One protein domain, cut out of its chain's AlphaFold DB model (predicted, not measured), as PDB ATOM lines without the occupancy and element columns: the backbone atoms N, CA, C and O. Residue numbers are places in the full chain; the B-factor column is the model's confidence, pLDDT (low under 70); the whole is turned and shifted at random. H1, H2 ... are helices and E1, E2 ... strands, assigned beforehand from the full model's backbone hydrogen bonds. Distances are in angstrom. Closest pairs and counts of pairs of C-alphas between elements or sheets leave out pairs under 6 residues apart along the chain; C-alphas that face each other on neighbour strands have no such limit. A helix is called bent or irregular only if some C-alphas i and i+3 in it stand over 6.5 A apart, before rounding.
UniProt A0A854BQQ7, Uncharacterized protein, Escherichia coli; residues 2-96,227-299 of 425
ATOM      1  N   VAL A   2       2.400 -36.499 -22.763       65.75
ATOM      2  CA  VAL A   2       3.740 -36.763 -23.345       65.75
ATOM      3  C   VAL A   2       4.222 -35.714 -24.366       65.75
ATOM      4  O   VAL A   2       5.400 -35.369 -24.349       65.75
ATOM      5  N   ARG A   3       3.327 -35.112 -25.169       74.06
ATOM      6  CA  ARG A   3       3.674 -34.059 -26.155       74.06
ATOM      7  C   ARG A   3       4.412 -32.854 -25.551       74.06
ATOM      8  O   ARG A   3       5.319 -32.319 -26.176       74.06
ATOM      9  N   ASN A   4       4.072 -32.456 -24.324       82.88
ATOM     10  CA  ASN A   4       4.757 -31.353 -23.642       82.88
ATOM     11  C   ASN A   4       6.231 -31.700 -23.375       82.88
ATOM     12  O   ASN A   4       7.094 -30.836 -23.475       82.88
ATOM     13  N   THR A   5       6.524 -32.978 -23.114       84.94
ATOM     14  CA  THR A   5       7.892 -33.488 -22.936       84.94
ATOM     15  C   THR A   5       8.658 -33.462 -24.256       84.94
ATOM     16  O   THR A   5       9.742 -32.895 -24.308       84.94
ATOM     17  N   SER A   6       8.096 -34.003 -25.344       85.06
ATOM     18  CA  SER A   6       8.787 -34.057 -26.645       85.06
ATOM     19  C   SER A   6       9.036 -32.668 -27.250       85.06
ATOM     20  O   SER A   6      10.120 -32.419 -27.783       85.06
ATOM     21  N   THR A   7       8.086 -31.736 -27.116       87.56
ATOM     22  CA  THR A   7       8.269 -30.337 -27.540       87.56
ATOM     23  C   THR A   7       9.267 -29.596 -26.640       87.56
ATOM     24  O   THR A   7      10.092 -28.841 -27.151       87.56
ATOM     25  N   ALA A   8       9.276 -29.837 -25.322       89.50
ATOM     26  CA  ALA A   8      10.295 -29.264 -24.438       89.50
ATOM     27  C   ALA A   8      11.704 -29.792 -24.769       89.50
ATOM     28  O   ALA A   8      12.614 -28.983 -24.941       89.50
ATOM     29  N   ILE A   9      11.876 -31.108 -24.963       90.56
ATOM     30  CA  ILE A   9      13.149 -31.694 -25.419       90.56
ATOM     31  C   ILE A   9      13.595 -31.028 -26.726       90.56
ATOM     32  O   ILE A   9      14.711 -30.515 -26.800       90.56
ATOM     33  N   SER A  10      12.708 -30.971 -27.727       91.38
ATOM     34  CA  SER A  10      13.007 -30.363 -29.031       91.38
ATOM     35  C   SER A  10      13.469 -28.916 -28.887       91.38
ATOM     36  O   SER A  10      14.504 -28.548 -29.432       91.38
ATOM     37  N   LYS A  11      12.770 -28.113 -28.079       90.44
ATOM     38  CA  LYS A  11      13.114 -26.712 -27.817       90.44
ATOM     39  C   LYS A  11      14.461 -26.547 -27.097       90.44
ATOM     40  O   LYS A  11      15.222 -25.661 -27.488       90.44
ATOM     41  N   THR A  12      14.799 -27.380 -26.103       90.75
ATOM     42  CA  THR A  12      16.117 -27.282 -25.439       90.75
ATOM     43  C   THR A  12      17.245 -27.709 -26.380       90.75
ATOM     44  O   THR A  12      18.237 -26.989 -26.495       90.75
ATOM     45  N   VAL A  13      17.074 -28.810 -27.123       92.19
ATOM     46  CA  VAL A  13      18.049 -29.274 -28.129       92.19
ATOM     47  C   VAL A  13      18.264 -28.206 -29.201       92.19
ATOM     48  O   VAL A  13      19.397 -27.793 -29.441       92.19
ATOM     49  N   LEU A  14      17.182 -27.680 -29.783       91.12
ATOM     50  CA  LEU A  14      17.239 -26.635 -30.805       91.12
ATOM     51  C   LEU A  14      17.920 -25.356 -30.310       91.12
ATOM     52  O   LEU A  14      18.671 -24.769 -31.081       91.12
ATOM     53  N   SER A  15      17.722 -24.955 -29.046       91.31
ATOM     54  CA  SER A  15      18.384 -23.769 -28.475       91.31
ATOM     55  C   SER A  15      19.892 -23.928 -28.252       91.31
ATOM     56  O   SER A  15      20.606 -22.928 -28.269       91.31
ATOM     57  N   LYS A  16      20.381 -25.163 -28.076       89.50
ATOM     58  CA  LYS A  16      21.812 -25.478 -27.904       89.50
ATOM     59  C   LYS A  16      22.503 -25.794 -29.235       89.50
ATOM     60  O   LYS A  16      23.680 -25.501 -29.405       89.50
ATOM     61  N   SER A  17      21.751 -26.298 -30.214       87.81
ATOM     62  CA  SER A  17      22.244 -26.644 -31.551       87.81
ATOM     63  C   SER A  17      22.875 -25.535 -32.425       87.81
ATOM     64  O   SER A  17      23.533 -25.918 -33.394       87.81
ATOM     65  N   PRO A  18      22.731 -24.207 -32.187       88.31
ATOM     66  CA  PRO A  18      23.343 -23.194 -33.052       88.31
ATOM     67  C   PRO A  18      24.875 -23.123 -32.988       88.31
ATOM     68  O   PRO A  18      25.459 -22.495 -33.867       88.31
ATOM     69  N   SER A  19      25.529 -23.736 -31.990       84.38
ATOM     70  CA  SER A  19      26.997 -23.890 -32.001       84.38
ATOM     71  C   SER A  19      27.455 -24.915 -33.043       84.38
ATOM     72  O   SER A  19      28.516 -24.758 -33.640       84.38
ATOM     73  N   ILE A  20      26.625 -25.932 -33.306       89.38
ATOM     74  CA  ILE A  20      26.883 -26.993 -34.278       89.38
ATOM     75  C   ILE A  20      26.781 -26.416 -35.689       89.38
ATOM     76  O   ILE A  20      25.701 -25.976 -36.108       89.38
ATOM     77  N   ALA A  21      27.883 -26.496 -36.440       85.62
ATOM     78  CA  ALA A  21      27.962 -26.039 -37.824       85.62
ATOM     79  C   ALA A  21      26.795 -26.578 -38.668       85.62
ATOM     80  O   ALA A  21      26.398 -27.734 -38.538       85.62
ATOM     81  N   SER A  22      26.234 -25.735 -39.544       81.44
ATOM     82  CA  SER A  22      25.038 -26.051 -40.346       81.44
ATOM     83  C   SER A  22      25.235 -27.203 -41.338       81.44
ATOM     84  O   SER A  22      24.256 -27.809 -41.773       81.44
ATOM     85  N   LYS A  23      26.495 -27.520 -41.648       78.44
ATOM     86  CA  LYS A  23      26.968 -28.732 -42.316       78.44
ATOM     87  C   LYS A  23      28.148 -29.281 -41.520       78.44
ATOM     88  O   LYS A  23      28.965 -28.494 -41.051       78.44
ATOM     89  N   GLY A  24      28.246 -30.601 -41.399       84.75
ATOM     90  CA  GLY A  24      29.313 -31.268 -40.653       84.75
ATOM     91  C   GLY A  24      28.826 -32.573 -40.029       84.75
ATOM     92  O   GLY A  24      27.700 -32.999 -40.263       84.75
ATOM     93  N   PHE A  25      29.664 -33.196 -39.205       90.12
ATOM     94  CA  PHE A  25      29.427 -34.526 -38.626       90.12
ATOM     95  C   PHE A  25      28.090 -34.689 -37.870       90.12
ATOM     96  O   PHE A  25      27.450 -35.736 -37.917       90.12
ATOM     97  N   PHE A  26      27.649 -33.651 -37.158       92.75
ATOM     98  CA  PHE A  26      26.455 -33.695 -36.304       92.75
ATOM     99  C   PHE A  26      25.144 -33.322 -37.021       92.75
ATOM    100  O   PHE A  26      24.088 -33.257 -36.381       92.75
ATOM    101  N   ARG A  27      25.188 -33.070 -38.336       90.12
ATOM    102  CA  ARG A  27      24.017 -32.732 -39.156       90.12
ATOM    103  C   ARG A  27      23.985 -33.534 -40.458       90.12
ATOM    104  O   ARG A  27      25.013 -33.887 -41.025       90.12
ATOM    105  N   SER A  28      22.776 -33.793 -40.933       84.44
ATOM    106  CA  SER A  28      22.494 -34.308 -42.266       84.44
ATOM    107  C   SER A  28      22.842 -33.281 -43.354       84.44
ATOM    108  O   SER A  28      23.002 -32.089 -43.081       84.44
ATOM    109  N   ALA A  29      22.851 -33.707 -44.617       77.44
ATOM    110  CA  ALA A  29      23.081 -32.853 -45.781       77.44
ATOM    111  C   ALA A  29      21.960 -31.808 -45.944       77.44
ATOM    112  O   ALA A  29      22.170 -30.720 -46.483       77.44
ATOM    113  N   SER A  30      20.766 -32.112 -45.417       79.31
ATOM    114  CA  SER A  30      19.652 -31.165 -45.317       79.31
ATOM    115  C   SER A  30      19.825 -30.113 -44.214       79.31
ATOM    116  O   SER A  30      19.049 -29.162 -44.187       79.31
ATOM    117  N   GLY A  31      20.807 -30.267 -43.315       84.19
ATOM    118  CA  GLY A  31      21.049 -29.429 -42.134       84.19
ATOM    119  C   GLY A  31      20.249 -29.831 -40.883       84.19
ATOM    120  O   GLY A  31      20.350 -29.166 -39.847       84.19
ATOM    121  N   ALA A  32      19.443 -30.895 -40.953       88.31
ATOM    122  CA  ALA A  32      18.793 -31.480 -39.782       88.31
ATOM    123  C   ALA A  32      19.838 -32.139 -38.872       88.31
ATOM    124  O   ALA A  32      20.785 -32.754 -39.344       88.31
ATOM    125  N   LEU A  33      19.686 -32.021 -37.559       91.88
ATOM    126  CA  LEU A  33      20.507 -32.731 -36.584       91.88
ATOM    127  C   LEU A  33      20.411 -34.239 -36.807       91.88
ATOM    128  O   LEU A  33      19.338 -34.770 -37.097       91.88
ATOM    129  N   THR A  34      21.532 -34.930 -36.632       93.06
ATOM    130  CA  THR A  34      21.539 -36.378 -36.412       93.06
ATOM    131  C   THR A  34      21.284 -36.671 -34.933       93.06
ATOM    132  O   THR A  34      21.419 -35.787 -34.080       93.06
ATOM    133  N   TRP A  35      20.966 -37.915 -34.576       92.88
ATOM    134  CA  TRP A  35      20.886 -38.306 -33.161       92.88
ATOM    135  C   TRP A  35      22.211 -38.096 -32.402       92.88
ATOM    136  O   TRP A  35      22.182 -37.790 -31.210       92.88
ATOM    137  N   ALA A  36      23.363 -38.152 -33.080       93.44
ATOM    138  CA  ALA A  36      24.646 -37.721 -32.524       93.44
ATOM    139  C   ALA A  36      24.655 -36.219 -32.206       93.44
ATOM    140  O   ALA A  36      25.094 -35.838 -31.125       93.44
ATOM    141  N   GLY A  37      24.124 -35.371 -33.096       93.31
ATOM    142  CA  GLY A  37      23.981 -33.931 -32.857       93.31
ATOM    143  C   GLY A  37      23.032 -33.598 -31.702       93.31
ATOM    144  O   GLY A  37      23.311 -32.692 -30.914       93.31
ATOM    145  N   VAL A  38      21.957 -34.376 -31.528       94.31
ATOM    146  CA  VAL A  38      21.091 -34.305 -30.335       94.31
ATOM    147  C   VAL A  38      21.876 -34.680 -29.076       94.31
ATOM    148  O   VAL A  38      21.847 -33.941 -28.093       94.31
ATOM    149  N   GLY A  39      22.609 -35.799 -29.104       93.38
ATOM    150  CA  GLY A  39      23.394 -36.275 -27.964       93.38
ATOM    151  C   GLY A  39      24.532 -35.328 -27.572       93.38
ATOM    152  O   GLY A  39      24.782 -35.146 -26.378       93.38
ATOM    153  N   TYR A  40      25.158 -34.680 -28.556       94.50
ATOM    154  CA  TYR A  40      26.150 -33.619 -28.373       94.50
ATOM    155  C   TYR A  40      25.532 -32.359 -27.760       94.50
ATOM    156  O   TYR A  40      26.034 -31.857 -26.756       94.50
ATOM    157  N   SER A  41      24.372 -31.915 -28.266       92.56
ATOM    158  CA  SER A  41      23.641 -30.749 -27.734       92.56
ATOM    159  C   SER A  41      23.314 -30.870 -26.237       92.56
ATOM    160  O   SER A  41      23.185 -29.856 -25.556       92.56
ATOM    161  N   VAL A  42      23.189 -32.095 -25.708       91.56
ATOM    162  CA  VAL A  42      22.937 -32.371 -24.279       91.56
ATOM    163  C   VAL A  42      24.155 -32.932 -23.526       91.56
ATOM    164  O   VAL A  42      24.008 -33.488 -22.436       91.56
ATOM    165  N   GLY A  43      25.362 -32.823 -24.092       90.62
ATOM    166  CA  GLY A  43      26.619 -33.219 -23.440       90.62
ATOM    167  C   GLY A  43      26.741 -34.713 -23.116       90.62
ATOM    168  O   GLY A  43      27.459 -35.086 -22.190       90.62
ATOM    169  N   SER A  44      26.010 -35.570 -23.833       91.88
ATOM    170  CA  SER A  44      26.007 -37.032 -23.637       91.88
ATOM    171  C   SER A  44      26.874 -37.794 -24.644       91.88
ATOM    172  O   SER A  44      27.274 -38.925 -24.373       91.88
ATOM    173  N   LEU A  45      27.180 -37.166 -25.784       93.19
ATOM    174  CA  LEU A  45      28.070 -37.671 -26.827       93.19
ATOM    175  C   LEU A  45      29.062 -36.579 -27.231       93.19
ATOM    176  O   LEU A  45      28.716 -35.403 -27.281       93.19
ATOM    177  N   THR A  46      30.273 -36.983 -27.583       92.25
ATOM    178  CA  THR A  46      31.257 -36.180 -28.311       92.25
ATOM    179  C   THR A  46      31.655 -36.922 -29.589       92.25
ATOM    180  O   THR A  46      31.213 -38.051 -29.831       92.25
ATOM    181  N   ALA A  47      32.485 -36.312 -30.436       89.19
ATOM    182  CA  ALA A  47      32.977 -36.981 -31.638       89.19
ATOM    183  C   ALA A  47      33.769 -38.258 -31.279       89.19
ATOM    184  O   ALA A  47      33.611 -39.309 -31.895       89.19
ATOM    185  N   GLU A  48      34.554 -38.207 -30.203       87.88
ATOM    186  CA  GLU A  48      35.429 -39.279 -29.730       87.88
ATOM    187  C   GLU A  48      34.677 -40.579 -29.369       87.88
ATOM    188  O   GLU A  48      35.258 -41.663 -29.483       87.88
ATOM    189  N   ASN A  49      33.373 -40.525 -29.041       90.81
ATOM    190  CA  ASN A  49      32.523 -41.716 -28.849       90.81
ATOM    191  C   ASN A  49      32.479 -42.640 -30.084       90.81
ATOM    192  O   ASN A  49      32.176 -43.837 -29.953       90.81
ATOM    193  N   PHE A  50      32.781 -42.100 -31.268       89.50
ATOM    194  CA  PHE A  50      32.741 -42.786 -32.557       89.50
ATOM    195  C   PHE A  50      34.105 -43.302 -33.041       89.50
ATOM    196  O   PHE A  50      34.166 -43.933 -34.090       89.50
ATOM    197  N   SER A  51      35.180 -43.124 -32.265       84.25
ATOM    198  CA  SER A  51      36.560 -43.534 -32.606       84.25
ATOM    199  C   SER A  51      36.803 -45.050 -32.778       84.25
ATOM    200  O   SER A  51      37.917 -45.443 -33.119       84.25
ATOM    201  N   ASP A  52      35.783 -45.889 -32.527       79.50
ATOM    202  CA  ASP A  52      35.755 -47.368 -32.543       79.50
ATOM    203  C   ASP A  52      37.107 -48.068 -32.770       79.50
ATOM    204  O   ASP A  52      37.508 -48.335 -33.901       79.50
ATOM    205  N   ASN A  53      37.815 -48.374 -31.679       66.88
ATOM    206  CA  ASN A  53      39.070 -49.139 -31.691       66.88
ATOM    207  C   ASN A  53      40.170 -48.574 -32.624       66.88
ATOM    208  O   ASN A  53      41.031 -49.316 -33.093       66.88
ATOM    209  N   GLY A  54      40.159 -47.263 -32.894       64.88
ATOM    210  CA  GLY A  54      41.104 -46.592 -33.793       64.88
ATOM    211  C   GLY A  54      40.739 -46.686 -35.278       64.88
ATOM    212  O   GLY A  54      41.511 -46.241 -36.126       64.88
ATOM    213  N   ARG A  55      39.566 -47.238 -35.613       73.94
ATOM    214  CA  ARG A  55      39.065 -47.312 -36.991       73.94
ATOM    215  C   ARG A  55      38.674 -45.948 -37.557       73.94
ATOM    216  O   ARG A  55      38.728 -45.749 -38.769       73.94
ATOM    217  N   TYR A  56      38.294 -45.016 -36.690       85.94
ATOM    218  CA  TYR A  56      37.927 -43.654 -37.057       85.94
ATOM    219  C   TYR A  56      38.913 -42.671 -36.442       85.94
ATOM    220  O   TYR A  56      39.156 -42.692 -35.235       85.94
ATOM    221  N   LEU A  57      39.484 -41.816 -37.288       85.81
ATOM    222  CA  LEU A  57      40.389 -40.745 -36.889       85.81
ATOM    223  C   LEU A  57      39.562 -39.470 -36.733       85.81
ATOM    224  O   LEU A  57      38.814 -39.097 -37.639       85.81
ATOM    225  N   ILE A  58      39.658 -38.849 -35.558       90.75
ATOM    226  CA  ILE A  58      38.769 -37.774 -35.108       90.75
ATOM    227  C   ILE A  58      39.610 -36.630 -34.554       90.75
ATOM    228  O   ILE A  58      40.419 -36.842 -33.651       90.75
ATOM    229  N   ALA A  59      39.427 -35.432 -35.106       90.44
ATOM    230  CA  ALA A  59      40.112 -34.222 -34.680       90.44
ATOM    231  C   ALA A  59      39.108 -33.102 -34.414       90.44
ATOM    232  O   ALA A  59      38.360 -32.672 -35.291       90.44
ATOM    233  N   THR A  60      39.151 -32.611 -33.182       92.75
ATOM    234  CA  THR A  60      38.346 -31.508 -32.647       92.75
ATOM    235  C   THR A  60      39.161 -30.214 -32.508       92.75
ATOM    236  O   THR A  60      38.746 -29.281 -31.827       92.75
ATOM    237  N   SER A  61      40.340 -30.160 -33.142       93.00
ATOM    238  CA  SER A  61      41.198 -28.976 -33.287       93.00
ATOM    239  C   SER A  61      42.101 -29.110 -34.519       93.00
ATOM    240  O   SER A  61      42.364 -30.221 -34.988       93.00
ATOM    241  N   GLY A  62      42.604 -27.985 -35.028       91.75
ATOM    242  CA  GLY A  62      43.606 -27.934 -36.093       91.75
ATOM    243  C   GLY A  62      44.522 -26.718 -35.953       91.75
ATOM    244  O   GLY A  62      44.310 -25.849 -35.108       91.75
ATOM    245  N   LYS A  63      45.545 -26.631 -36.803       91.69
ATOM    246  CA  LYS A  63      46.466 -25.488 -36.893       91.69
ATOM    247  C   LYS A  63      46.127 -24.649 -38.123       91.69
ATOM    248  O   LYS A  63      46.137 -25.161 -39.238       91.69
ATOM    249  N   ALA A  64      45.863 -23.358 -37.942       91.44
ATOM    250  CA  ALA A  64      45.550 -22.466 -39.057       91.44
ATOM    251  C   ALA A  64      46.735 -22.340 -40.038       91.44
ATOM    252  O   ALA A  64      47.869 -22.086 -39.630       91.44
ATOM    253  N   LEU A  65      46.448 -22.470 -41.336       77.44
ATOM    254  CA  LEU A  65      47.386 -22.231 -42.445       77.44
ATOM    255  C   LEU A  65      47.138 -20.885 -43.152       77.44
ATOM    256  O   LEU A  65      47.924 -20.475 -44.003       77.44
ATOM    257  N   GLY A  66      46.051 -20.191 -42.800       76.38
ATOM    258  CA  GLY A  66      45.585 -18.979 -43.475       76.38
ATOM    259  C   GLY A  66      44.594 -19.273 -44.607       76.38
ATOM    260  O   GLY A  66      44.373 -20.421 -44.985       76.38
ATOM    261  N   ASN A  67      43.954 -18.224 -45.135       78.88
ATOM    262  CA  ASN A  67      42.952 -18.313 -46.213       78.88
ATOM    263  C   ASN A  67      41.814 -19.325 -45.943       78.88
ATOM    264  O   ASN A  67      41.363 -20.012 -46.856       78.88
ATOM    265  N   GLY A  68      41.380 -19.448 -44.681       75.19
ATOM    266  CA  GLY A  68      40.343 -20.398 -44.252       75.19
ATOM    267  C   GLY A  68      40.796 -21.860 -44.138       75.19
ATOM    268  O   GLY A  68      39.993 -22.702 -43.757       75.19
ATOM    269  N   LYS A  69      42.065 -22.175 -44.432       79.69
ATOM    270  CA  LYS A  69      42.587 -23.548 -44.393       79.69
ATOM    271  C   LYS A  69      43.204 -23.908 -43.047       79.69
ATOM    272  O   LYS A  69      43.882 -23.087 -42.421       79.69
ATOM    273  N   TRP A  70      43.032 -25.169 -42.661       87.62
ATOM    274  CA  TRP A  70      43.513 -25.730 -41.401       87.62
ATOM    275  C   TRP A  70      44.224 -27.065 -41.614       87.62
ATOM    276  O   TRP A  70      43.813 -27.879 -42.436       87.62
ATOM    277  N   GLU A  71      45.295 -27.270 -40.859       84.38
ATOM    278  CA  GLU A  71      46.121 -28.474 -40.812       84.38
ATOM    279  C   GLU A  71      45.667 -29.366 -39.647       84.38
ATOM    280  O   GLU A  71      45.590 -28.913 -38.502       84.38
ATOM    281  N   VAL A  72      45.401 -30.639 -39.928       85.69
ATOM    282  CA  VAL A  72      45.065 -31.678 -38.946       85.69
ATOM    283  C   VAL A  72      46.076 -32.811 -39.059       85.69
ATOM    284  O   VAL A  72      46.339 -33.299 -40.156       85.69
ATOM    285  N   ASN A  73      46.626 -33.259 -37.931       78.94
ATOM    286  CA  ASN A  73      47.690 -34.261 -37.899       78.94
ATOM    287  C   ASN A  73      47.260 -35.518 -37.124       78.94
ATOM    288  O   ASN A  73      46.804 -35.423 -35.986       78.94
ATOM    289  N   PHE A  74      47.462 -36.695 -37.722       76.00
ATOM    290  CA  PHE A  74      47.260 -38.007 -37.100       76.00
ATOM    291  C   PHE A  74      48.521 -38.861 -37.278       76.00
ATOM    292  O   PHE A  74      48.744 -39.461 -38.332       76.00
ATOM    293  N   GLY A  75      49.365 -38.906 -36.243       69.31
ATOM    294  CA  GLY A  75      50.709 -39.483 -36.354       69.31
ATOM    295  C   GLY A  75      51.527 -38.733 -37.408       69.31
ATOM    296  O   GLY A  75      51.523 -37.505 -37.429       69.31
ATOM    297  N   ASP A  76      52.166 -39.467 -38.320       57.78
ATOM    298  CA  ASP A  76      52.951 -38.896 -39.425       57.78
ATOM    299  C   ASP A  76      52.097 -38.393 -40.611       57.78
ATOM    300  O   ASP A  76      52.642 -37.946 -41.623       57.78
ATOM    301  N   LYS A  77      50.758 -38.494 -40.534       65.69
ATOM    302  CA  LYS A  77      49.846 -38.053 -41.602       65.69
ATOM    303  C   LYS A  77      49.292 -36.661 -41.323       65.69
ATOM    304  O   LYS A  77      48.676 -36.434 -40.285       65.69
ATOM    305  N   THR A  78      49.437 -35.778 -42.306       73.00
ATOM    306  CA  THR A  78      48.886 -34.420 -42.309       73.00
ATOM    307  C   THR A  78      47.747 -34.314 -43.315       73.00
ATOM    308  O   THR A  78      47.855 -34.788 -44.447       73.00
ATOM    309  N   PHE A  79      46.667 -33.659 -42.907       74.06
ATOM    310  CA  PHE A  79      45.482 -33.378 -43.705       74.06
ATOM    311  C   PHE A  79      45.236 -31.873 -43.717       74.06
ATOM    312  O   PHE A  79      45.346 -31.226 -42.678       74.06
ATOM    313  N   THR A  80      44.865 -31.324 -44.872       78.25
ATOM    314  CA  THR A  80      44.390 -29.941 -44.971       78.25
ATOM    315  C   THR A  80      42.890 -29.948 -45.223       78.25
ATOM    316  O   THR A  80      42.417 -30.675 -46.099       78.25
ATOM    317  N   VAL A  81      42.164 -29.133 -44.463       78.25
ATOM    318  CA  VAL A  81      40.715 -28.913 -44.567       78.25
ATOM    319  C   VAL A  81      40.420 -27.422 -44.772       78.25
ATOM    320  O   VAL A  81      41.285 -26.572 -44.544       78.25
ATOM    321  N   ASP A  82      39.212 -27.101 -45.223       80.50
ATOM    322  CA  ASP A  82      38.717 -25.753 -45.547       80.50
ATOM    323  C   ASP A  82      37.762 -25.164 -44.486       80.50
ATOM    324  O   ASP A  82      37.164 -24.110 -44.694       80.50
ATOM    325  N   PHE A  83      37.659 -25.821 -43.329       85.56
ATOM    326  CA  PHE A  83      36.938 -25.355 -42.145       85.56
ATOM    327  C   PHE A  83      37.806 -25.503 -40.890       85.56
ATOM    328  O   PHE A  83      38.738 -26.301 -40.867       85.56
ATOM    329  N   GLU A  84      37.499 -24.751 -39.833       90.88
ATOM    330  CA  GLU A  84      38.146 -24.925 -38.527       90.88
ATOM    331  C   GLU A  84      37.605 -26.189 -37.838       90.88
ATOM    332  O   GLU A  84      36.405 -26.234 -37.552       90.88
ATOM    333  N   PRO A  85      38.434 -27.218 -37.565       91.69
ATOM    334  CA  PRO A  85      37.995 -28.372 -36.794       91.69
ATOM    335  C   PRO A  85      37.785 -27.945 -35.343       91.69
ATOM    336  O   PRO A  85      38.711 -27.443 -34.707       91.69
ATOM    337  N   THR A  86      36.590 -28.172 -34.811       92.81
ATOM    338  CA  THR A  86      36.223 -27.855 -33.421       92.81
ATOM    339  C   THR A  86      35.463 -29.030 -32.796       92.81
ATOM    340  O   THR A  86      35.095 -29.965 -33.511       92.81
ATOM    341  N   PRO A  87      35.171 -29.023 -31.482       90.75
ATOM    342  CA  PRO A  87      34.225 -29.972 -30.898       90.75
ATOM    343  C   PRO A  87      32.832 -29.911 -31.544       90.75
ATOM    344  O   PRO A  87      32.215 -30.955 -31.717       90.75
ATOM    345  N   ASP A  88      32.372 -28.723 -31.958       89.56
ATOM    346  CA  ASP A  88      31.073 -28.513 -32.623       89.56
ATOM    347  C   ASP A  88      31.071 -28.895 -34.117       89.56
ATOM    348  O   ASP A  88      30.010 -29.143 -34.698       89.56
ATOM    349  N   ASN A  89      32.247 -28.923 -34.749       90.12
ATOM    350  CA  ASN A  89      32.451 -29.289 -36.149       90.12
ATOM    351  C   ASN A  89      33.717 -30.157 -36.301       90.12
ATOM    352  O   ASN A  89      34.762 -29.669 -36.746       90.12
ATOM    353  N   PRO A  90      33.666 -31.431 -35.877       92.44
ATOM    354  CA  PRO A  90      34.835 -32.298 -35.843       92.44
ATOM    355  C   PRO A  90      35.219 -32.773 -37.246       92.44
ATOM    356  O   PRO A  90      34.371 -33.175 -38.046       92.44
ATOM    357  N   PHE A  91      36.521 -32.829 -37.517       89.44
ATOM    358  CA  PHE A  91      37.043 -33.547 -38.673       89.44
ATOM    359  C   PHE A  91      37.089 -35.045 -38.358       89.44
ATOM    360  O   PHE A  91      37.824 -35.477 -37.468       89.44
ATOM    361  N   VAL A  92      36.294 -35.839 -39.079       88.88
ATOM    362  CA  VAL A  92      36.172 -37.290 -38.877       88.88
ATOM    363  C   VAL A  92      36.390 -38.013 -40.197       88.88
ATOM    364  O   VAL A  92      35.696 -37.733 -41.171       88.88
ATOM    365  N   ILE A  93      37.313 -38.973 -40.221       83.00
ATOM    366  CA  ILE A  93      37.614 -39.826 -41.383       83.00
ATOM    367  C   ILE A  93      37.760 -41.288 -40.942       83.00
ATOM    368  O   ILE A  93      38.094 -41.571 -39.791       83.00
ATOM    369  N   SER A  94      37.547 -42.244 -41.847       77.81
ATOM    370  CA  SER A  94      37.914 -43.643 -41.579       77.81
ATOM    371  C   SER A  94      39.401 -43.854 -41.848       77.81
ATOM    372  O   SER A  94      39.910 -43.406 -42.879       77.81
ATOM    373  N   ALA A  95      40.077 -44.608 -40.982       66.88
ATOM    374  CA  ALA A  95      41.430 -45.104 -41.224       66.88
ATOM    375  C   ALA A  95      41.512 -45.950 -42.514       66.88
ATOM    376  O   ALA A  95      42.533 -45.920 -43.202       66.88
ATOM    377  N   ASP A  96      40.415 -46.628 -42.883       61.84
ATOM    378  CA  ASP A  96      40.272 -47.387 -44.133       61.84
ATOM    379  C   ASP A  96      40.113 -46.461 -45.361       61.84
ATOM    380  O   ASP A  96      40.466 -46.831 -46.479       61.84
ATOM    381  N   ALA A 227      33.365 -38.188 -42.688       82.00
ATOM    382  CA  ALA A 227      32.075 -38.655 -42.196       82.00
ATOM    383  C   ALA A 227      31.066 -37.494 -42.174       82.00
ATOM    384  O   ALA A 227      30.771 -36.920 -41.128       82.00
ATOM    385  N   THR A 228      30.553 -37.146 -43.351       80.00
ATOM    386  CA  THR A 228      29.422 -36.234 -43.536       80.00
ATOM    387  C   THR A 228      28.275 -36.959 -44.238       80.00
ATOM    388  O   THR A 228      28.456 -37.985 -44.902       80.00
ATOM    389  N   ASP A 229      27.070 -36.420 -44.098       72.62
ATOM    390  CA  ASP A 229      25.873 -36.969 -44.740       72.62
ATOM    391  C   ASP A 229      25.767 -36.634 -46.239       72.62
ATOM    392  O   ASP A 229      24.969 -37.246 -46.941       72.62
ATOM    393  N   ASP A 230      26.609 -35.734 -46.766       64.50
ATOM    394  CA  ASP A 230      26.734 -35.525 -48.221       64.50
ATOM    395  C   ASP A 230      27.128 -36.843 -48.938       64.50
ATOM    396  O   ASP A 230      26.756 -37.074 -50.086       64.50
ATOM    397  N   ASP A 231      27.824 -37.738 -48.219       53.16
ATOM    398  CA  ASP A 231      28.201 -39.107 -48.603       53.16
ATOM    399  C   ASP A 231      27.400 -40.183 -47.812       53.16
ATOM    400  O   ASP A 231      27.810 -41.351 -47.725       53.16
ATOM    401  N   GLY A 232      26.282 -39.796 -47.180       60.50
ATOM    402  CA  GLY A 232      25.392 -40.651 -46.379       60.50
ATOM    403  C   GLY A 232      26.048 -41.309 -45.160       60.50
ATOM    404  O   GLY A 232      25.711 -42.447 -44.826       60.50
ATOM    405  N   PHE A 233      27.066 -40.668 -44.569       79.56
ATOM    406  CA  PHE A 233      27.948 -41.241 -43.541       79.56
ATOM    407  C   PHE A 233      28.576 -42.597 -43.922       79.56
ATOM    408  O   PHE A 233      29.021 -43.333 -43.044       79.56
ATOM    409  N   SER A 234      28.678 -42.934 -45.215       74.81
ATOM    410  CA  SER A 234      29.167 -44.244 -45.700       74.81
ATOM    411  C   SER A 234      30.567 -44.624 -45.193       74.81
ATOM    412  O   SER A 234      30.885 -45.800 -45.022       74.81
ATOM    413  N   VAL A 235      31.392 -43.627 -44.866       76.88
ATOM    414  CA  VAL A 235      32.672 -43.765 -44.147       76.88
ATOM    415  C   VAL A 235      32.519 -44.584 -42.861       76.88
ATOM    416  O   VAL A 235      33.359 -45.424 -42.532       76.88
ATOM    417  N   MET A 236      31.419 -44.362 -42.145       84.88
ATOM    418  CA  MET A 236      31.112 -44.917 -40.833       84.88
ATOM    419  C   MET A 236      30.399 -46.268 -40.865       84.88
ATOM    420  O   MET A 236      30.028 -46.768 -39.807       84.88
ATOM    421  N   ASP A 237      30.254 -46.910 -42.030       84.38
ATOM    422  CA  ASP A 237      29.579 -48.211 -42.187       84.38
ATOM    423  C   ASP A 237      30.093 -49.311 -41.241       84.38
ATOM    424  O   ASP A 237      29.390 -50.280 -40.948       84.38
ATOM    425  N   GLY A 238      31.309 -49.160 -40.714       83.50
ATOM    426  CA  GLY A 238      31.845 -49.998 -39.651       83.50
ATOM    427  C   GLY A 238      31.031 -50.004 -38.364       83.50
ATOM    428  O   GLY A 238      30.868 -51.066 -37.764       83.50
ATOM    429  N   LEU A 239      30.459 -48.861 -37.986       89.75
ATOM    430  CA  LEU A 239      29.645 -48.714 -36.783       89.75
ATOM    431  C   LEU A 239      28.363 -49.555 -36.821       89.75
ATOM    432  O   LEU A 239      27.851 -49.884 -35.757       89.75
ATOM    433  N   LYS A 240      27.906 -50.002 -38.004       89.69
ATOM    434  CA  LYS A 240      26.797 -50.970 -38.168       89.69
ATOM    435  C   LYS A 240      27.112 -52.351 -37.570       89.69
ATOM    436  O   LYS A 240      26.238 -53.206 -37.491       89.69
ATOM    437  N   LYS A 241      28.368 -52.599 -37.180       89.75
ATOM    438  CA  LYS A 241      28.824 -53.819 -36.489       89.75
ATOM    439  C   LYS A 241      29.160 -53.585 -35.015       89.75
ATOM    440  O   LYS A 241      29.530 -54.534 -34.331       89.75
ATOM    441  N   VAL A 242      29.062 -52.344 -34.537       90.12
ATOM    442  CA  VAL A 242      29.388 -51.952 -33.164       90.12
ATOM    443  C   VAL A 242      28.075 -51.777 -32.407       90.12
ATOM    444  O   VAL A 242      27.350 -50.829 -32.717       90.12
ATOM    445  N   PRO A 243      27.738 -52.648 -31.438       91.19
ATOM    446  CA  PRO A 243      26.516 -52.504 -30.654       91.19
ATOM    447  C   PRO A 243      26.443 -51.141 -29.962       91.19
ATOM    448  O   PRO A 243      27.463 -50.595 -29.525       91.19
ATOM    449  N   MET A 244      25.236 -50.590 -29.849       91.19
ATOM    450  CA  MET A 244      25.016 -49.364 -29.087       91.19
ATOM    451  C   MET A 244      25.228 -49.623 -27.588       91.19
ATOM    452  O   MET A 244      24.693 -50.581 -27.030       91.19
ATOM    453  N   ASP A 245      25.987 -48.748 -26.925       92.25
ATOM    454  CA  ASP A 245      26.092 -48.770 -25.467       92.25
ATOM    455  C   ASP A 245      24.814 -48.192 -24.844       92.25
ATOM    456  O   ASP A 245      24.535 -46.994 -24.940       92.25
ATOM    457  N   LEU A 246      24.047 -49.060 -24.187       93.06
ATOM    458  CA  LEU A 246      22.789 -48.686 -23.553       93.06
ATOM    459  C   LEU A 246      22.989 -47.775 -22.336       93.06
ATOM    460  O   LEU A 246      22.101 -46.970 -22.069       93.06
ATOM    461  N   ASP A 247      24.139 -47.822 -21.646       93.44
ATOM    462  CA  ASP A 247      24.411 -46.915 -20.518       93.44
ATOM    463  C   ASP A 247      24.649 -45.483 -21.022       93.44
ATOM    464  O   ASP A 247      24.208 -44.513 -20.400       93.44
ATOM    465  N   THR A 248      25.297 -45.329 -22.181       93.19
ATOM    466  CA  THR A 248      25.410 -44.040 -22.881       93.19
ATOM    467  C   THR A 248      24.059 -43.563 -23.422       93.19
ATOM    468  O   THR A 248      23.709 -42.397 -23.227       93.19
ATOM    469  N   LEU A 249      23.242 -44.447 -24.011       92.31
ATOM    470  CA  LEU A 249      21.883 -44.094 -24.442       92.31
ATOM    471  C   LEU A 249      20.994 -43.666 -23.258       92.31
ATOM    472  O   LEU A 249      20.274 -42.675 -23.354       92.31
ATOM    473  N   ALA A 250      21.085 -44.354 -22.117       91.56
ATOM    474  CA  ALA A 250      20.378 -43.991 -20.893       91.56
ATOM    475  C   ALA A 250      20.805 -42.609 -20.375       91.56
ATOM    476  O   ALA A 250      19.950 -41.795 -20.026       91.56
ATOM    477  N   LYS A 251      22.108 -42.292 -20.375       93.44
ATOM    478  CA  LYS A 251      22.605 -40.942 -20.040       93.44
ATOM    479  C   LYS A 251      22.050 -39.879 -20.989       93.44
ATOM    480  O   LYS A 251      21.579 -38.852 -20.518       93.44
ATOM    481  N   MET A 252      22.038 -40.141 -22.297       93.44
ATOM    482  CA  MET A 252      21.454 -39.235 -23.293       93.44
ATOM    483  C   MET A 252      19.966 -38.966 -23.021       93.44
ATOM    484  O   MET A 252      19.559 -37.807 -22.966       93.44
ATOM    485  N   ILE A 253      19.167 -40.012 -22.782       91.19
ATOM    486  CA  ILE A 253      17.737 -39.886 -22.454       91.19
ATOM    487  C   ILE A 253      17.536 -39.089 -21.158       91.19
ATOM    488  O   ILE A 253      16.712 -38.176 -21.124       91.19
ATOM    489  N   ASN A 254      18.308 -39.382 -20.106       91.69
ATOM    490  CA  ASN A 254      18.233 -38.640 -18.847       91.69
ATOM    491  C   ASN A 254      18.599 -37.164 -19.027       91.69
ATOM    492  O   ASN A 254      17.871 -36.308 -18.534       91.69
ATOM    493  N   ASN A 255      19.671 -36.850 -19.761       92.56
ATOM    494  CA  ASN A 255      20.062 -35.466 -20.019       92.56
ATOM    495  C   ASN A 255      18.960 -34.717 -20.783       92.56
ATOM    496  O   ASN A 255      18.579 -33.636 -20.348       92.56
ATOM    497  N   LEU A 256      18.383 -35.313 -21.839       91.38
ATOM    498  CA  LEU A 256      17.248 -34.741 -22.586       91.38
ATOM    499  C   LEU A 256      16.042 -34.459 -21.675       91.38
ATOM    500  O   LEU A 256      15.446 -33.385 -21.752       91.38
ATOM    501  N   LEU A 257      15.689 -35.408 -20.803       90.19
ATOM    502  CA  LEU A 257      14.570 -35.276 -19.867       90.19
ATOM    503  C   LEU A 257      14.824 -34.189 -18.808       90.19
ATOM    504  O   LEU A 257      13.931 -33.384 -18.550       90.19
ATOM    505  N   MET A 258      16.027 -34.115 -18.232       90.31
ATOM    506  CA  MET A 258      16.399 -33.066 -17.266       90.31
ATOM    507  C   MET A 258      16.428 -31.679 -17.915       90.31
ATOM    508  O   MET A 258      15.869 -30.729 -17.369       90.31
ATOM    509  N   ASP A 259      17.024 -31.569 -19.104       90.44
ATOM    510  CA  ASP A 259      17.064 -30.340 -19.901       90.44
ATOM    511  C   ASP A 259      15.655 -29.841 -20.253       90.44
ATOM    512  O   ASP A 259      15.393 -28.638 -20.217       90.44
ATOM    513  N   ALA A 260      14.731 -30.750 -20.572       89.75
ATOM    514  CA  ALA A 260      13.331 -30.422 -20.814       89.75
ATOM    515  C   ALA A 260      12.612 -29.979 -19.531       89.75
ATOM    516  O   ALA A 260      11.937 -28.948 -19.537       89.75
ATOM    517  N   ALA A 261      12.797 -30.713 -18.430       88.75
ATOM    518  CA  ALA A 261      12.188 -30.415 -17.134       88.75
ATOM    519  C   ALA A 261      12.706 -29.118 -16.490       88.75
ATOM    520  O   ALA A 261      12.012 -28.526 -15.667       88.75
ATOM    521  N   SER A 262      13.897 -28.652 -16.882       88.50
ATOM    522  CA  SER A 262      14.463 -27.371 -16.437       88.50
ATOM    523  C   SER A 262      13.824 -26.134 -17.085       88.50
ATOM    524  O   SER A 262      14.107 -25.013 -16.659       88.50
ATOM    525  N   GLN A 263      12.972 -26.298 -18.108       87.56
ATOM    526  CA  GLN A 263      12.325 -25.155 -18.751       87.56
ATOM    527  C   GLN A 263      11.323 -24.455 -17.815       87.56
ATOM    528  O   GLN A 263      10.576 -25.130 -17.099       87.56
ATOM    529  N   PRO A 264      11.219 -23.111 -17.878       85.81
ATOM    530  CA  PRO A 264      10.115 -22.383 -17.261       85.81
ATOM    531  C   PRO A 264       8.767 -22.952 -17.713       85.81
ATOM    532  O   PRO A 264       8.584 -23.258 -18.894       85.81
ATOM    533  N   ASP A 265       7.844 -23.094 -16.762       83.81
ATOM    534  CA  ASP A 265       6.478 -23.583 -16.977       83.81
ATOM    535  C   ASP A 265       6.383 -24.974 -17.644       83.81
ATOM    536  O   ASP A 265       5.414 -25.284 -18.342       83.81
ATOM    537  N   TYR A 266       7.372 -25.849 -17.419       84.50
ATOM    538  CA  TYR A 266       7.348 -27.223 -17.923       84.50
ATOM    539  C   TYR A 266       6.166 -28.036 -17.359       84.50
ATOM    540  O   TYR A 266       6.117 -28.390 -16.182       84.50
ATOM    541  N   GLN A 267       5.226 -28.392 -18.241       84.19
ATOM    542  CA  GLN A 267       4.040 -29.215 -17.947       84.19
ATOM    543  C   GLN A 267       4.130 -30.625 -18.571       84.19
ATOM    544  O   GLN A 267       3.132 -31.166 -19.059       84.19
ATOM    545  N   GLY A 268       5.337 -31.194 -18.660       82.19
ATOM    546  CA  GLY A 268       5.574 -32.537 -19.201       82.19
ATOM    547  C   GLY A 268       5.573 -33.643 -18.142       82.19
ATOM    548  O   GLY A 268       5.019 -33.496 -17.055       82.19
ATOM    549  N   VAL A 269       6.183 -34.781 -18.479       81.88
ATOM    550  CA  VAL A 269       6.394 -35.898 -17.546       81.88
ATOM    551  C   VAL A 269       7.369 -35.449 -16.448       81.88
ATOM    552  O   VAL A 269       8.435 -34.940 -16.800       81.88
ATOM    553  N   PRO A 270       7.053 -35.617 -15.148       77.12
ATOM    554  CA  PRO A 270       7.975 -35.290 -14.063       77.12
ATOM    555  C   PRO A 270       9.269 -36.104 -14.157       77.12
ATOM    556  O   PRO A 270       9.229 -37.319 -14.344       77.12
ATOM    557  N   VAL A 271      10.410 -35.439 -13.987       80.44
ATOM    558  CA  VAL A 271      11.743 -36.052 -14.063       80.44
ATOM    559  C   VAL A 271      12.438 -35.851 -12.719       80.44
ATOM    560  O   VAL A 271      12.411 -34.749 -12.174       80.44
ATOM    561  N   SER A 272      13.048 -36.903 -12.168       77.62
ATOM    562  CA  SER A 272      13.789 -36.837 -10.902       77.62
ATOM    563  C   SER A 272      15.148 -37.507 -11.028       77.62
ATOM    564  O   SER A 272      15.253 -38.624 -11.531       77.62
ATOM    565  N   SER A 273      16.190 -36.863 -10.500       79.00
ATOM    566  CA  SER A 273      17.540 -37.436 -10.422       79.00
ATOM    567  C   SER A 273      17.618 -38.657  -9.499       79.00
ATOM    568  O   SER A 273      18.575 -39.423  -9.580       79.00
ATOM    569  N   THR A 274      16.604 -38.874  -8.654       83.06
ATOM    570  CA  THR A 274      16.479 -40.059  -7.791       83.06
ATOM    571  C   THR A 274      15.880 -41.279  -8.495       83.06
ATOM    572  O   THR A 274      15.916 -42.364  -7.921       83.06
ATOM    573  N   ASN A 275      15.322 -41.121  -9.701       85.38
ATOM    574  CA  ASN A 275      14.782 -42.218 -10.512       85.38
ATOM    575  C   ASN A 275      15.141 -42.014 -12.001       85.38
ATOM    576  O   ASN A 275      14.259 -41.695 -12.805       85.38
ATOM    577  N   PRO A 276      16.435 -42.121 -12.359       88.25
ATOM    578  CA  PRO A 276      16.897 -41.975 -13.735       88.25
ATOM    579  C   PRO A 276      16.524 -43.198 -14.580       88.25
ATOM    580  O   PRO A 276      16.506 -44.319 -14.078       88.25
ATOM    581  N   VAL A 277      16.329 -42.987 -15.883       88.88
ATOM    582  CA  VAL A 277      16.185 -44.066 -16.870       88.88
ATOM    583  C   VAL A 277      17.454 -44.918 -16.886       88.88
ATOM    584  O   VAL A 277      18.566 -44.391 -16.952       88.88
ATOM    585  N   THR A 278      17.290 -46.235 -16.864       91.56
ATOM    586  CA  THR A 278      18.372 -47.223 -16.838       91.56
ATOM    587  C   THR A 278      18.410 -48.074 -18.104       91.56
ATOM    588  O   THR A 278      17.404 -48.307 -18.776       91.56
ATOM    589  N   SER A 279      19.572 -48.659 -18.387       91.62
ATOM    590  CA  SER A 279      19.758 -49.615 -19.485       91.62
ATOM    591  C   SER A 279      18.861 -50.847 -19.398       91.62
ATOM    592  O   SER A 279      18.599 -51.484 -20.415       91.62
ATOM    593  N   ASN A 280      18.376 -51.211 -18.207       89.25
ATOM    594  CA  ASN A 280      17.437 -52.320 -18.057       89.25
ATOM    595  C   ASN A 280      16.015 -51.914 -18.459       89.25
ATOM    596  O   ASN A 280      15.350 -52.687 -19.142       89.25
ATOM    597  N   GLU A 281      15.577 -50.695 -18.135       88.62
ATOM    598  CA  GLU A 281      14.300 -50.162 -18.627       88.62
ATOM    599  C   GLU A 281      14.311 -50.004 -20.150       88.62
ATOM    600  O   GLU A 281      13.327 -50.352 -20.795       88.62
ATOM    601  N   ILE A 282      15.441 -49.601 -20.747       86.88
ATOM    602  CA  ILE A 282      15.598 -49.562 -22.213       86.88
ATOM    603  C   ILE A 282      15.430 -50.961 -22.828       86.88
ATOM    604  O   ILE A 282      14.696 -51.106 -23.800       86.88
ATOM    605  N   LYS A 283      16.044 -52.008 -22.254       88.81
ATOM    606  CA  LYS A 283      15.879 -53.396 -22.739       88.81
ATOM    607  C   LYS A 283      14.434 -53.893 -22.640       88.81
ATOM    608  O   LYS A 283      14.001 -54.657 -23.497       88.81
ATOM    609  N   VAL A 284      13.707 -53.483 -21.597       88.25
ATOM    610  CA  VAL A 284      12.290 -53.829 -21.397       88.25
ATOM    611  C   VAL A 284      11.393 -53.065 -22.377       88.25
ATOM    612  O   VAL A 284      10.508 -53.664 -22.982       88.25
ATOM    613  N   ALA A 285      11.632 -51.765 -22.566       84.19
ATOM    614  CA  ALA A 285      10.846 -50.906 -23.451       84.19
ATOM    615  C   ALA A 285      11.124 -51.150 -24.945       84.19
ATOM    616  O   ALA A 285      10.237 -50.961 -25.776       84.19
ATOM    617  N   TYR A 286      12.336 -51.589 -25.294       84.19
ATOM    618  CA  TYR A 286      12.746 -51.893 -26.662       84.19
ATOM    619  C   TYR A 286      13.401 -53.286 -26.736       84.19
ATOM    620  O   TYR A 286      14.628 -53.400 -26.753       84.19
ATOM    621  N   PRO A 287      12.607 -54.377 -26.813       84.69
ATOM    622  CA  PRO A 287      13.122 -55.752 -26.783       84.69
ATOM    623  C   PRO A 287      14.123 -56.098 -27.895       84.69
ATOM    624  O   PRO A 287      14.923 -57.015 -27.732       84.69
ATOM    625  N   ASN A 288      14.112 -55.358 -29.009       86.94
ATOM    626  CA  ASN A 288      15.040 -55.543 -30.128       86.94
ATOM    627  C   ASN A 288      16.343 -54.723 -29.985       86.94
ATOM    628  O   ASN A 288      17.029 -54.472 -30.972       86.94
ATOM    629  N   TYR A 289      16.704 -54.293 -28.768       84.12
ATOM    630  CA  TYR A 289      17.901 -53.480 -28.490       84.12
ATOM    631  C   TYR A 289      19.210 -54.084 -29.019       84.12
ATOM    632  O   TYR A 289      20.142 -53.343 -29.313       84.12
ATOM    633  N   GLY A 290      19.281 -55.410 -29.179       85.69
ATOM    634  CA  GLY A 290      20.437 -56.095 -29.766       85.69
ATOM    635  C   GLY A 290      20.677 -55.780 -31.248       85.69
ATOM    636  O   GLY A 290      21.760 -56.072 -31.749       85.69
ATOM    637  N   ALA A 291      19.701 -55.182 -31.939       88.81
ATOM    638  CA  ALA A 291      19.844 -54.678 -33.303       88.81
ATOM    639  C   ALA A 291      20.348 -53.222 -33.368       88.81
ATOM    640  O   ALA A 291      20.671 -52.764 -34.460       88.81
ATOM    641  N   LEU A 292      20.419 -52.497 -32.240       89.81
ATOM    642  CA  LEU A 292      20.915 -51.118 -32.209       89.81
ATOM    643  C   LEU A 292      22.439 -51.077 -32.289       89.81
ATOM    644  O   LEU A 292      23.156 -51.773 -31.563       89.81
ATOM    645  N   THR A 293      22.930 -50.185 -33.132       92.75
ATOM    646  CA  THR A 293      24.338 -50.016 -33.470       92.75
ATOM    647  C   THR A 293      24.775 -48.573 -33.233       92.75
ATOM    648  O   THR A 293      23.959 -47.655 -33.176       92.75
ATOM    649  N   LYS A 294      26.082 -48.313 -33.145       91.00
ATOM    650  CA  LYS A 294      26.573 -46.926 -33.097       91.00
ATOM    651  C   LYS A 294      26.276 -46.134 -34.378       91.00
ATOM    652  O   LYS A 294      26.317 -44.908 -34.327       91.00
ATOM    653  N   PHE A 295      25.977 -46.799 -35.499       90.62
ATOM    654  CA  PHE A 295      25.601 -46.121 -36.744       90.62
ATOM    655  C   PHE A 295      24.219 -45.468 -36.648       90.62
ATOM    656  O   PHE A 295      23.990 -44.457 -37.303       90.62
ATOM    657  N   ASP A 296      23.323 -45.969 -35.792       90.75
ATOM    658  CA  ASP A 296      21.972 -45.414 -35.653       90.75
ATOM    659  C   ASP A 296      21.970 -43.964 -35.134       90.75
ATOM    660  O   ASP A 296      21.046 -43.200 -35.416       90.75
ATOM    661  N   TYR A 297      23.049 -43.537 -34.464       91.75
ATOM    662  CA  TYR A 297      23.249 -42.134 -34.099       91.75
ATOM    663  C   TYR A 297      23.428 -41.199 -35.309       91.75
ATOM    664  O   TYR A 297      23.228 -39.994 -35.169       91.75
ATOM    665  N   MET A 298      23.802 -41.713 -36.484       89.75
ATOM    666  CA  MET A 298      23.986 -40.909 -37.700       89.75
ATOM    667  C   MET A 298      22.664 -40.599 -38.412       89.75
ATOM    668  O   MET A 298      22.626 -39.711 -39.260       89.75
ATOM    669  N   TYR A 299      21.563 -41.284 -38.076       88.31
ATOM    670  CA  TYR A 299      20.278 -41.004 -38.713       88.31
ATOM    671  C   TYR A 299      19.755 -39.599 -38.358       88.31
ATOM    672  O   TYR A 299      19.889 -39.170 -37.204       88.31
TER     673      TYR A 299
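Overview. This is residues 2 to 96 and 227 to 299 of the 425 residues of an uncharacterized protein of Escherichia coli (UniProt A0A854BQQ7). Near the middle lies the short helix H2, with the two long helices H1 and H5 round it on one side; the last part of H5, residues 256 to 261, meets residues 5 to 13 of H1 crosswise, and H6 lies at the other end of H5. Beyond H2, the strand pair E1 and E5 lies near H3 and H4, H7 packs on both H2 and H4, and the small three-strand sheet E2, E3, E4 makes the far end of the long axis. The printed part has 168 residues, with seven named helices and five named strands in the order H1 H2 H3 E1 E2 E3 E4 E5 H4 H5 H6 H7; both sheets, E2 - E3 - E4 and E1 - E5, are antiparallel. The class is mixed, helices and strands. The whole is compact, with a radius of gyration of the C-alphas of 17.4 A, and spans 50 by 35 by 28 A.

Along the chain. H1, residues 2 to 19, begins with C-alpha 2 at (3.740, -36.763, -23.345) and is 28.0 A long; it is only just irregular, with C-alphas 16 and 19 at 6.8 A. H2 is residues 35 to 41 and H3 residues 47 to 50. The strands are E1, residues 56 to 59; E2, residues 63 to 66; E3, residues 69 to 74 and 16.9 A long; E4, residues 77 to 81 and 13.3 A long; and E5, residues 91 to 94. After the cut comes H4, residues 234 to 241, 13.3 A long and irregular, with C-alphas 235 and 238 at 7.7 A. H5, residues 246 to 261, is 22.1 A long and ends with C-alpha 261 at (12.188, -30.415, -17.134). H6 is residues 279 to 285, and H7, residues 294 to 298, ends with C-alpha 298 at (23.986, -40.909, -37.700).

Arrangement. With residues 13 to 17 alone, H1 touches H2; the closest C-alphas, of Lys 16 and Ser 41, are 5.6 A apart. They run the same way at a steep tilt of 69.7 degrees, only just short of about perpendicular. H1 touches H5 with residues 5 to 13 alone, about perpendicular at 83 degrees, closest at the C-alphas of Ile 9 and Ala 260, 4.8 A. H2 and H3 are near each other, with 5 pairs of C-alphas within 10 A. From H3 to E1 the closest C-alphas, of Glu 48 and Ile 58, are 6.5 A apart. E1 and E5 are antiparallel neighbours, with N 57 and O 93 within hydrogen-bond range at 2.9 A. E2, E3 and E4 form a meander, each strand the antiparallel neighbour of the one before, and two hairpins. N 63 and O 71 are within range at 2.8 A, as are N 72 and O 79 at 2.8 A. None of the seven helices is on this sheet. The closest C-alphas of E5 and H4, of Ser 94 and Val 235, are 5.8 A apart. H4 touches H7, closest at the C-alphas of Leu 239 and Phe 295, 4.8 A. H7 touches H2, closest at the C-alphas of Trp 35 and Tyr 297, 4.6 A. H5, with residues 246 to 250 alone, touches H6, about perpendicular at 79 degrees, closest at the C-alphas of Leu 246 and Ser 279, 5.2 A. Every O i to N i+4 pair is within hydrogen-bond range in H2, H5 and H6, against 12 of 14 in H1, 0 of 4 in H4 and 0 of 1 in H7, while H3 is too short for one; O i to N i+3 pairs within range are 4 of 5 in H4 and 1 of 2 in H7.

Size, cuts and confidence. The two C-alphas farthest apart, of Asp 76 and Gln 267, are 54.3 A apart. Residues 97 to 226 are not printed, and C-alphas 96 and 227 are 12.1 A apart across the cut. The links from H1 to H2 and from H5 to H6 are long. The mean pLDDT of the printed part is 85.5, and it is under 70 at residue 2 and residues 53 to 54, 75 to 77, 95 to 96 and 230 to 232.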